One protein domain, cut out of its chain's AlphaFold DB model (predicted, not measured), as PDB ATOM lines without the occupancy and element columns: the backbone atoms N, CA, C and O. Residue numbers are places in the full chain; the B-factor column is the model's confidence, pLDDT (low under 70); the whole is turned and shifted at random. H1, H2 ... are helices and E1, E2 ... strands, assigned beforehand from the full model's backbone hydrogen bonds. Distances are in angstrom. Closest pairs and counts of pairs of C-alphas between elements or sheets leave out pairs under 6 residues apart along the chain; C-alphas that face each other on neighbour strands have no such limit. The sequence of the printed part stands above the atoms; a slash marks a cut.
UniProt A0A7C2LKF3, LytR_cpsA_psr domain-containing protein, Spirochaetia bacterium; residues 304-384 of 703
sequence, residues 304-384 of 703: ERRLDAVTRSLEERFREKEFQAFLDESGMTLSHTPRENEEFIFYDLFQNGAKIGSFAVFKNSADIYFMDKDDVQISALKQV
ATOM      1  N   GLU A 304     143.156 125.387 142.270       65.88
ATOM      2  CA  GLU A 304     143.381 126.296 143.408       65.88
ATOM      3  C   GLU A 304     143.934 125.553 144.638       65.88
ATOM      4  O   GLU A 304     144.790 126.082 145.348       65.88
ATOM      5  N   ARG A 305     143.497 124.306 144.874       65.62
ATOM      6  CA  ARG A 305     144.039 123.441 145.936       65.62
ATOM      7  C   ARG A 305     145.487 123.028 145.662       65.62
ATOM      8  O   ARG A 305     146.303 123.079 146.579       65.62
ATOM      9  N   ARG A 306     145.826 122.678 144.412       62.09
ATOM     10  CA  ARG A 306     147.208 122.386 143.984       62.09
ATOM     11  C   ARG A 306     148.094 123.618 144.180       62.09
ATOM     12  O   ARG A 306     149.155 123.504 144.780       62.09
ATOM     13  N   LEU A 307     147.628 124.796 143.764       68.12
ATOM     14  CA  LEU A 307     148.350 126.062 143.917       68.12
ATOM     15  C   LEU A 307     148.662 126.393 145.385       68.12
ATOM     16  O   LEU A 307     149.808 126.706 145.700       68.12
ATOM     17  N   ASP A 308     147.685 126.273 146.287       72.56
ATOM     18  CA  ASP A 308     147.882 126.479 147.730       72.56
ATOM     19  C   ASP A 308     148.875 125.472 148.335       72.56
ATOM     20  O   ASP A 308     149.768 125.858 149.090       72.56
ATOM     21  N   ALA A 309     148.769 124.190 147.968       64.50
ATOM     22  CA  ALA A 309     149.678 123.147 148.446       64.50
ATOM     23  C   ALA A 309     151.132 123.393 148.004       64.50
ATOM     24  O   ALA A 309     152.041 123.344 148.834       64.50
ATOM     25  N   VAL A 310     151.352 123.724 146.725       63.53
ATOM     26  CA  VAL A 310     152.689 124.043 146.201       63.53
ATOM     27  C   VAL A 310     153.259 125.294 146.863       63.53
ATOM     28  O   VAL A 310     154.410 125.285 147.295       63.53
ATOM     29  N   THR A 311     152.453 126.352 146.981       75.00
ATOM     30  CA  THR A 311     152.880 127.625 147.580       75.00
ATOM     31  C   THR A 311     153.293 127.427 149.042       75.00
ATOM     32  O   THR A 311     154.376 127.855 149.436       75.00
ATOM     33  N   ARG A 312     152.505 126.678 149.828       77.81
ATOM     34  CA  ARG A 312     152.840 126.341 151.221       77.81
ATOM     35  C   ARG A 312     154.106 125.492 151.339       77.81
ATOM     36  O   ARG A 312     154.976 125.829 152.135       77.81
ATOM     37  N   SER A 313     154.238 124.431 150.537       69.19
ATOM     38  CA  SER A 313     155.431 123.568 150.558       69.19
ATOM     39  C   SER A 313     156.702 124.354 150.214       69.19
ATOM     40  O   SER A 313     157.750 124.171 150.835       69.19
ATOM     41  N   LEU A 314     156.606 125.294 149.268       72.62
ATOM     42  CA  LEU A 314     157.701 126.185 148.903       72.62
ATOM     43  C   LEU A 314     158.071 127.148 150.051       72.62
ATOM     44  O   LEU A 314     159.250 127.281 150.377       72.62
ATOM     45  N   GLU A 315     157.087 127.757 150.722       82.88
ATOM     46  CA  GLU A 315     157.325 128.612 151.898       82.88
ATOM     47  C   GLU A 315     157.909 127.870 153.104       82.88
ATOM     48  O   GLU A 315     158.685 128.455 153.862       82.88
ATOM     49  N   GLU A 316     157.537 126.607 153.312       80.38
ATOM     50  CA  GLU A 316     158.111 125.763 154.363       80.38
ATOM     51  C   GLU A 316     159.584 125.458 154.072       80.38
ATOM     52  O   GLU A 316     160.426 125.618 154.957       80.38
ATOM     53  N   ARG A 317     159.923 125.143 152.815       70.69
ATOM     54  CA  ARG A 317     161.313 124.950 152.361       70.69
ATOM     55  C   ARG A 317     162.166 126.192 152.507       70.69
ATOM     56  O   ARG A 317     163.308 126.108 152.947       70.69
ATOM     57  N   PHE A 318     161.603 127.364 152.227       79.69
ATOM     58  CA  PHE A 318     162.301 128.620 152.472       79.69
ATOM     59  C   PHE A 318     162.633 128.852 153.954       79.69
ATOM     60  O   PHE A 318     163.489 129.683 154.244       79.69
ATOM     61  N   ARG A 319     162.023 128.116 154.894       82.75
ATOM     62  CA  ARG A 319     162.326 128.169 156.337       82.75
ATOM     63  C   ARG A 319     163.236 127.023 156.813       82.75
ATOM     64  O   ARG A 319     163.576 126.998 157.995       82.75
ATOM     65  N   GLU A 320     163.637 126.093 155.940       75.69
ATOM     66  CA  GLU A 320     164.606 125.036 156.271       75.69
ATOM     67  C   GLU A 320     165.974 125.659 156.612       75.69
ATOM     68  O   GLU A 320     166.437 126.597 155.954       75.69
ATOM     69  N   LYS A 321     166.635 125.154 157.664       78.19
ATOM     70  CA  LYS A 321     167.892 125.735 158.177       78.19
ATOM     71  C   LYS A 321     169.018 125.654 157.157       78.19
ATOM     72  O   LYS A 321     169.832 126.560 157.067       78.19
ATOM     73  N   GLU A 322     169.045 124.563 156.411       67.56
ATOM     74  CA  GLU A 322     170.014 124.250 155.372       67.56
ATOM     75  C   GLU A 322     169.888 125.231 154.197       67.56
ATOM     76  O   GLU A 322     170.895 125.706 153.676       67.56
ATOM     77  N   PHE A 323     168.656 125.599 153.826       67.06
ATOM     78  CA  PHE A 323     168.400 126.589 152.781       67.06
ATOM     79  C   PHE A 323     168.742 128.012 153.242       67.06
ATOM     80  O   PHE A 323     169.375 128.758 152.499       67.06
ATOM     81  N   GLN A 324     168.392 128.377 154.479       80.44
ATOM     82  CA  GLN A 324     168.780 129.669 155.061       80.44
ATOM     83  C   GLN A 324     170.308 129.804 155.184       80.44
ATOM     84  O   GLN A 324     170.860 130.809 154.751       80.44
ATOM     85  N   ALA A 325     171.009 128.763 155.648       67.88
ATOM     86  CA  ALA A 325     172.472 128.749 155.698       67.88
ATOM     87  C   ALA A 325     173.111 128.903 154.305       67.88
ATOM     88  O   ALA A 325     174.070 129.654 154.152       67.88
ATOM     89  N   PHE A 326     172.555 128.257 153.272       64.88
ATOM     90  CA  PHE A 326     173.011 128.436 151.889       64.88
ATOM     91  C   PHE A 326     172.827 129.878 151.381       64.88
ATOM     92  O   PHE A 326     173.701 130.398 150.682       64.88
ATOM     93  N   LEU A 327     171.707 130.530 151.721       69.44
ATOM     94  CA  LEU A 327     171.477 131.938 151.387       69.44
ATOM     95  C   LEU A 327     172.497 132.848 152.089       69.44
ATOM     96  O   LEU A 327     173.139 133.654 151.413       69.44
ATOM     97  N   ASP A 328     172.709 132.654 153.394       81.06
ATOM     98  CA  ASP A 328     173.681 133.406 154.197       81.06
ATOM     99  C   ASP A 328     175.118 133.248 153.661       81.06
ATOM    100  O   ASP A 328     175.802 134.245 153.418       81.06
ATOM    101  N   GLU A 329     175.567 132.013 153.395       71.56
ATOM    102  CA  GLU A 329     176.889 131.722 152.807       71.56
ATOM    103  C   GLU A 329     177.060 132.331 151.405       71.56
ATOM    104  O   GLU A 329     178.163 132.733 151.025       71.56
ATOM    105  N   SER A 330     175.969 132.451 150.643       60.97
ATOM    106  CA  SER A 330     175.950 133.065 149.308       60.97
ATOM    107  C   SER A 330     175.792 134.596 149.334       60.97
ATOM    108  O   SER A 330     175.810 135.237 148.277       60.97
ATOM    109  N   GLY A 331     175.612 135.205 150.512       81.88
ATOM    110  CA  GLY A 331     175.312 136.634 150.668       81.88
ATOM    111  C   GLY A 331     173.966 137.057 150.062       81.88
ATOM    112  O   GLY A 331     173.807 138.213 149.656       81.88
ATOM    113  N   MET A 332     173.027 136.116 149.936       80.31
ATOM    114  CA  MET A 332     171.709 136.298 149.329       80.31
ATOM    115  C   MET A 332     170.612 136.371 150.394       80.31
ATOM    116  O   MET A 332     170.741 135.809 151.475       80.31
ATOM    117  N   THR A 333     169.498 137.027 150.080       87.12
ATOM    118  CA  THR A 333     168.307 137.077 150.943       87.12
ATOM    119  C   THR A 333     167.034 136.915 150.118       87.12
ATOM    120  O   THR A 333     166.958 137.368 148.977       87.12
ATOM    121  N   LEU A 334     166.018 136.259 150.682       88.31
ATOM    122  CA  LEU A 334     164.720 136.049 150.035       88.31
ATOM    123  C   LEU A 334     163.666 137.016 150.599       88.31
ATOM    124  O   LEU A 334     163.687 137.333 151.789       88.31
ATOM    125  N   SER A 335     162.717 137.462 149.774       87.88
ATOM    126  CA  SER A 335     161.590 138.287 150.223       87.88
ATOM    127  C   SER A 335     160.717 137.557 151.252       87.88
ATOM    128  O   SER A 335     160.175 136.490 150.965       87.88
ATOM    129  N   HIS A 336     160.495 138.173 152.416       75.12
ATOM    130  CA  HIS A 336     159.579 137.652 153.445       75.12
ATOM    131  C   HIS A 336     158.090 137.763 153.079       75.12
ATOM    132  O   HIS A 336     157.260 137.105 153.701       75.12
ATOM    133  N   THR A 337     157.758 138.585 152.082       84.69
ATOM    134  CA  THR A 337     156.407 138.740 151.540       84.69
ATOM    135  C   THR A 337     156.481 138.510 150.034       84.69
ATOM    136  O   THR A 337     157.273 139.201 149.389       84.69
ATOM    137  N   PRO A 338     155.700 137.579 149.459       89.94
ATOM    138  CA  PRO A 338     155.661 137.406 148.018       89.94
ATOM    139  C   PRO A 338     154.976 138.591 147.329       89.94
ATOM    140  O   PRO A 338     154.077 139.232 147.878       89.94
ATOM    141  N   ARG A 339     155.388 138.860 146.092       92.19
ATOM    142  CA  ARG A 339     154.727 139.779 145.159       92.19
ATOM    143  C   ARG A 339     153.881 138.964 144.187       92.19
ATOM    144  O   ARG A 339     154.286 137.885 143.785       92.19
ATOM    145  N   GLU A 340     152.736 139.471 143.758       90.94
ATOM    146  CA  GLU A 340     151.797 138.717 142.920       90.94
ATOM    147  C   GLU A 340     151.357 139.552 141.707       90.94
ATOM    148  O   GLU A 340     151.159 140.763 141.825       90.94
ATOM    149  N   ASN A 341     151.221 138.922 140.535       84.56
ATOM    150  CA  ASN A 341     150.566 139.501 139.351       84.56
ATOM    151  C   ASN A 341     149.411 138.586 138.896       84.56
ATOM    152  O   ASN A 341     149.031 137.689 139.641       84.56
ATOM    153  N   GLU A 342     148.802 138.782 137.723       70.56
ATOM    154  CA  GLU A 342     147.666 137.945 137.283       70.56
ATOM    155  C   GLU A 342     148.028 136.455 137.111       70.56
ATOM    156  O   GLU A 342     147.207 135.582 137.399       70.56
ATOM    157  N   GLU A 343     149.269 136.157 136.723       69.00
ATOM    158  CA  GLU A 343     149.722 134.823 136.316       69.00
ATOM    159  C   GLU A 343     150.590 134.109 137.367       69.00
ATOM    160  O   GLU A 343     150.556 132.882 137.438       69.00
ATOM    161  N   PHE A 344     151.339 134.841 138.201       82.00
ATOM    162  CA  PHE A 344     152.391 134.299 139.070       82.00
ATOM    163  C   PHE A 344     152.400 134.884 140.494       82.00
ATOM    164  O   PHE A 344     152.012 136.034 140.718       82.00
ATOM    165  N   ILE A 345     152.921 134.093 141.439       87.62
ATOM    166  CA  ILE A 345     153.293 134.484 142.810       87.62
ATOM    167  C   ILE A 345     154.824 134.407 142.930       87.62
ATOM    168  O   ILE A 345     155.386 133.322 142.823       87.62
ATOM    169  N   PHE A 346     155.500 135.536 143.135       88.81
ATOM    170  CA  PHE A 346     156.956 135.694 143.150       88.81
ATOM    171  C   PHE A 346     157.513 135.830 144.571       88.81
ATOM    172  O   PHE A 346     157.109 136.718 145.321       88.81
ATOM    173  N   TYR A 347     158.529 135.036 144.889       90.56
ATOM    174  CA  TYR A 347     159.425 135.211 146.027       90.56
ATOM    175  C   TYR A 347     160.751 135.748 145.482       90.56
ATOM    176  O   TYR A 347     161.538 135.008 144.885       90.56
ATOM    177  N   ASP A 348     160.948 137.059 145.603       90.81
ATOM    178  CA  ASP A 348     162.073 137.778 145.006       90.81
ATOM    179  C   ASP A 348     163.374 137.464 145.785       90.81
ATOM    180  O   ASP A 348     163.407 137.498 147.017       90.81
ATOM    181  N   LEU A 349     164.454 137.156 145.062       84.69
ATOM    182  CA  LEU A 349     165.784 136.853 145.597       84.69
ATOM    183  C   LEU A 349     166.716 138.051 145.383       84.69
ATOM    184  O   LEU A 349     166.826 138.583 144.272       84.69
ATOM    185  N   PHE A 350     167.418 138.455 146.437       86.50
ATOM    186  CA  PHE A 350     168.288 139.625 146.472       86.50
ATOM    187  C   PHE A 350     169.728 139.239 146.804       86.50
ATOM    188  O   PHE A 350     169.976 138.284 147.533       86.50
ATOM    189  N   GLN A 351     170.683 140.029 146.317       81.00
ATOM    190  CA  GLN A 351     172.086 139.975 146.727       81.00
ATOM    191  C   GLN A 351     172.609 141.412 146.810       81.00
ATOM    192  O   GLN A 351     172.356 142.220 145.915       81.00
ATOM    193  N   ASN A 352     173.287 141.772 147.906       83.31
ATOM    194  CA  ASN A 352     173.730 143.153 148.178       83.31
ATOM    195  C   ASN A 352     172.612 144.224 148.055       83.31
ATOM    196  O   ASN A 352     172.873 145.366 147.683       83.31
ATOM    197  N   GLY A 353     171.357 143.854 148.340       79.75
ATOM    198  CA  GLY A 353     170.188 144.742 148.253       79.75
ATOM    199  C   GLY A 353     169.597 144.940 146.848       79.75
ATOM    200  O   GLY A 353     168.571 145.604 146.724       79.75
ATOM    201  N   ALA A 354     170.183 144.356 145.799       78.12
ATOM    202  CA  ALA A 354     169.612 144.347 144.452       78.12
ATOM    203  C   ALA A 354     168.880 143.024 144.180       78.12
ATOM    204  O   ALA A 354     169.384 141.960 144.543       78.12
ATOM    205  N   LYS A 355     167.712 143.071 143.520       84.25
ATOM    206  CA  LYS A 355     167.021 141.862 143.045       84.25
ATOM    207  C   LYS A 355     167.859 141.195 141.950       84.25
ATOM    208  O   LYS A 355     168.222 141.845 140.969       84.25
ATOM    209  N   ILE A 356     168.132 139.904 142.116       74.38
ATOM    210  CA  ILE A 356     168.901 139.079 141.170       74.38
ATOM    211  C   ILE A 356     168.040 138.034 140.447       74.38
ATOM    212  O   ILE A 356     168.414 137.586 139.366       74.38
ATOM    213  N   GLY A 357     166.881 137.681 141.003       74.31
ATOM    214  CA  GLY A 357     165.943 136.720 140.427       74.31
ATOM    215  C   GLY A 357     164.708 136.543 141.303       74.31
ATOM    216  O   GLY A 357     164.519 137.299 142.254       74.31
ATOM    217  N   SER A 358     163.880 135.545 140.999       78.75
ATOM    218  CA  SER A 358     162.713 135.181 141.820       78.75
ATOM    219  C   SER A 358     162.380 133.695 141.686       78.75
ATOM    220  O   SER A 358     162.554 133.126 140.610       78.75
ATOM    221  N   PHE A 359     161.808 133.091 142.726       81.38
ATOM    222  CA  PHE A 359     161.014 131.867 142.577       81.38
ATOM    223  C   PHE A 359     159.569 132.274 142.274       81.38
ATOM    224  O   PHE A 359     158.981 133.002 143.065       81.38
ATOM    225  N   ALA A 360     158.987 131.837 141.161       78.06
ATOM    226  CA  ALA A 360     157.645 132.233 140.741       78.06
ATOM    227  C   ALA A 360     156.720 131.021 140.579       78.06
ATOM    228  O   ALA A 360     156.995 130.143 139.769       78.06
ATOM    229  N   VAL A 361     155.613 130.970 141.320       78.50
ATOM    230  CA  VAL A 361     154.592 129.916 141.203       78.50
ATOM    231  C   VAL A 361     153.538 130.350 140.187       78.50
ATOM    232  O   VAL A 361     152.872 131.361 140.394       78.50
ATOM    233  N   PHE A 362     153.380 129.611 139.090       74.12
ATOM    234  CA  PHE A 362     152.385 129.900 138.056       74.12
ATOM    235  C   PHE A 362     151.002 129.428 138.492       74.12
ATOM    236  O   PHE A 362     150.763 128.240 138.713       74.12
ATOM    237  N   LYS A 363     150.044 130.351 138.559       72.38
ATOM    238  CA  LYS A 363     148.699 130.103 139.095       72.38
ATOM    239  C   LYS A 363     147.831 129.178 138.242       72.38
ATOM    240  O   LYS A 363     146.705 128.868 138.641       72.38
ATOM    241  N   ASN A 364     148.274 128.794 137.042       57.69
ATOM    242  CA  ASN A 364     147.508 127.897 136.177       57.69
ATOM    243  C   ASN A 364     147.791 126.417 136.457       57.69
ATOM    244  O   ASN A 364     146.864 125.670 136.743       57.69
ATOM    245  N   SER A 365     149.061 126.011 136.419       57.53
ATOM    246  CA  SER A 365     149.478 124.620 136.652       57.53
ATOM    247  C   SER A 365     149.985 124.346 138.070       57.53
ATOM    248  O   SER A 365     150.168 123.184 138.423       57.53
ATOM    249  N   ALA A 366     150.205 125.392 138.877       58.34
ATOM    250  CA  ALA A 366     150.993 125.348 140.112       58.34
ATOM    251  C   ALA A 366     152.467 124.939 139.894       58.34
ATOM    252  O   ALA A 366     153.139 124.521 140.831       58.34
ATOM    253  N   ASP A 367     152.994 125.082 138.673       60.53
ATOM    254  CA  ASP A 367     154.425 124.909 138.404       60.53
ATOM    255  C   ASP A 367     155.236 126.042 139.066       60.53
ATOM    256  O   ASP A 367     154.879 127.218 138.965       60.53
ATOM    257  N   ILE A 368     156.353 125.702 139.711       62.88
ATOM    258  CA  ILE A 368     157.330 126.679 140.215       62.88
ATOM    259  C   ILE A 368     158.345 126.968 139.104       62.88
ATOM    260  O   ILE A 368     158.758 126.061 138.385       62.88
ATOM    261  N   TYR A 369     158.802 128.210 138.994       58.75
ATOM    262  CA  TYR A 369     159.796 128.663 138.026       58.75
ATOM    263  C   TYR A 369     160.904 129.466 138.700       58.75
ATOM    264  O   TYR A 369     160.666 130.155 139.689       58.75
ATOM    265  N   PHE A 370     162.107 129.420 138.134       58.06
ATOM    266  CA  PHE A 370     163.129 130.431 138.381       58.06
ATOM    267  C   PHE A 370     162.984 131.538 137.340       58.06
ATOM    268  O   PHE A 370     163.018 131.277 136.134       58.06
ATOM    269  N   MET A 371     162.846 132.766 137.822       61.72
ATOM    270  CA  MET A 371     162.779 133.992 137.035       61.72
ATOM    271  C   MET A 371     164.067 134.793 137.219       61.72
ATOM    272  O   MET A 371     164.668 134.762 138.298       61.72
ATOM    273  N   ASP A 372     164.476 135.538 136.197       58.31
ATOM    274  CA  ASP A 372     165.556 136.511 136.322       58.31
ATOM    275  C   ASP A 372     165.092 137.796 137.035       58.31
ATOM    276  O   ASP A 372     163.974 137.904 137.554       58.31
ATOM    277  N   LYS A 373     165.994 138.777 137.126       66.50
ATOM    278  CA  LYS A 373     165.720 140.065 137.774       66.50
ATOM    279  C   LYS A 373     164.597 140.879 137.105       66.50
ATOM    280  O   LYS A 373     164.035 141.743 137.774       66.50
ATOM    281  N   ASP A 374     164.282 140.605 135.837       63.94
ATOM    282  CA  ASP A 374     163.272 141.298 135.028       63.94
ATOM    283  C   ASP A 374     161.977 140.459 134.888       63.94
ATOM    284  O   ASP A 374     161.149 140.734 134.022       63.94
ATOM    285  N   ASP A 375     161.797 139.452 135.756       66.69
ATOM    286  CA  ASP A 375     160.688 138.484 135.771       66.69
ATOM    287  C   ASP A 375     160.594 137.583 134.518       66.69
ATOM    288  O   ASP A 375     159.542 137.005 134.239       66.69
ATOM    289  N   VAL A 376     161.692 137.402 133.772       51.59
ATOM    290  CA  VAL A 376     161.732 136.486 132.621       51.59
ATOM    291  C   VAL A 376     162.044 135.062 133.081       51.59
ATOM    292  O   VAL A 376     162.996 134.820 133.824       51.59
ATOM    293  N   GLN A 377     161.258 134.096 132.603       50.81
ATOM    294  CA  GLN A 377     161.404 132.682 132.947       50.81
ATOM    295  C   GLN A 377     162.735 132.098 132.455       50.81
ATOM    296  O   GLN A 377     162.961 131.956 131.253       50.81
ATOM    297  N   ILE A 378     163.579 131.675 133.399       43.22
ATOM    298  CA  ILE A 378     164.839 130.967 133.143       43.22
ATOM    299  C   ILE A 378     164.589 129.456 133.045       43.22
ATOM    300  O   ILE A 378     165.058 128.798 132.118       43.22
ATOM    301  N   SER A 379     163.875 128.880 134.018       40.38
ATOM    302  CA  SER A 379     163.686 127.426 134.139       40.38
ATOM    303  C   SER A 379     162.474 127.062 135.004       40.38
ATOM    304  O   SER A 379     161.951 127.905 135.728       40.38
ATOM    305  N   ALA A 380     162.014 125.808 134.924       41.84
ATOM    306  CA  ALA A 380     160.913 125.275 135.731       41.84
ATOM    307  C   ALA A 380     161.428 124.300 136.808       41.84
ATOM    308  O   ALA A 380     162.214 123.400 136.519       41.84
ATOM    309  N   LEU A 381     160.937 124.454 138.036       47.84
ATOM    310  CA  LEU A 381     161.196 123.638 139.226       47.84
ATOM    311  C   LEU A 381     160.026 122.667 139.490       47.84
ATOM    312  O   LEU A 381     159.449 122.641 140.578       47.84
ATOM    313  N   LYS A 382     159.678 121.830 138.505       42.78
ATOM    314  CA  LYS A 382     158.533 120.894 138.591       42.78
ATOM    315  C   LYS A 382     158.636 119.805 139.680       42.78
ATOM    316  O   LYS A 382     157.684 119.066 139.879       42.78
ATOM    317  N   GLN A 383     159.766 119.683 140.383       39.91
ATOM    318  CA  GLN A 383     160.049 118.571 141.309       39.91
ATOM    319  C   GLN A 383     159.922 118.907 142.808       39.91
ATOM    320  O   GLN A 383     160.078 118.024 143.644       39.91
ATOM    321  N   VAL A 384     159.652 120.163 143.181       35.06
ATOM    322  CA  VAL A 384     159.660 120.582 144.602       35.06
ATOM    323  C   VAL A 384     158.337 120.255 145.325       35.06
ATOM    324  O   VAL A 384     158.318 120.118 146.549       35.06
TER     325      VAL A 384
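What this domain is: This is residues 304 to 384 of the 703 residues of the protein "LytR_cpsA_psr domain-containing protein" of Spirochaetia bacterium (UniProt A0A7C2LKF3). One strongly twisted sheet of five strands makes a wall, with two helices on one face, H1 over E3 and H2 beside the strands, and no named helix on the other face. H1 runs along E3, while H2 sits by the edge strand E1. The printed part has 81 residues, with two named helices and then five named strands; the sheet's order is E1 - E2 - E3 - E4 - E5, an antiparallel meander, each strand the antiparallel neighbour of the one before. The class is mixed, helices and strands; the whole is compact, radius of gyration of the C-alphas 12.2 A, spanning 34 by 27 by 21 A.

How they stand to each other: Look first at the hairpin of E2, residues 344 to 351, and E3, residues 354 to 362, where N 347 and O 359 are 2.8 A apart. E1, residues 332 to 334, has N 333 2.9 A from O 350 of E2. E4, residues 368 to 372, has O 369 2.8 A from N 360 of E3. At the other edge is E5, residues 377 to 380, with O 379 2.8 A from N 370 of E4. H1, residues 304 to 317, is over E3 at a height of 9.8 A over the sheet; the closest C-alphas are those of Thr 311 and Val 361, 7.0 A. H2, residues 321 to 329, is on the same face, over none of the strands; its C-alpha 327 is 6.1 A from C-alpha 333 of E1, their closest. In both helices every O i to N i+4 pair is within hydrogen-bond range.

Where its parts are: Find C-alpha 304 at (143.381, 126.296, 143.408); from there H1 runs 20.1 A. E2 spans 21.9 A and E3 23.4 A. E5 ends at C-alpha 380, (160.913, 125.275, 135.731).

The domain as a whole: The printed part has no cut and no long link. Mean pLDDT of the printed part is 71.3; residues 364 to 384 are among those under 70.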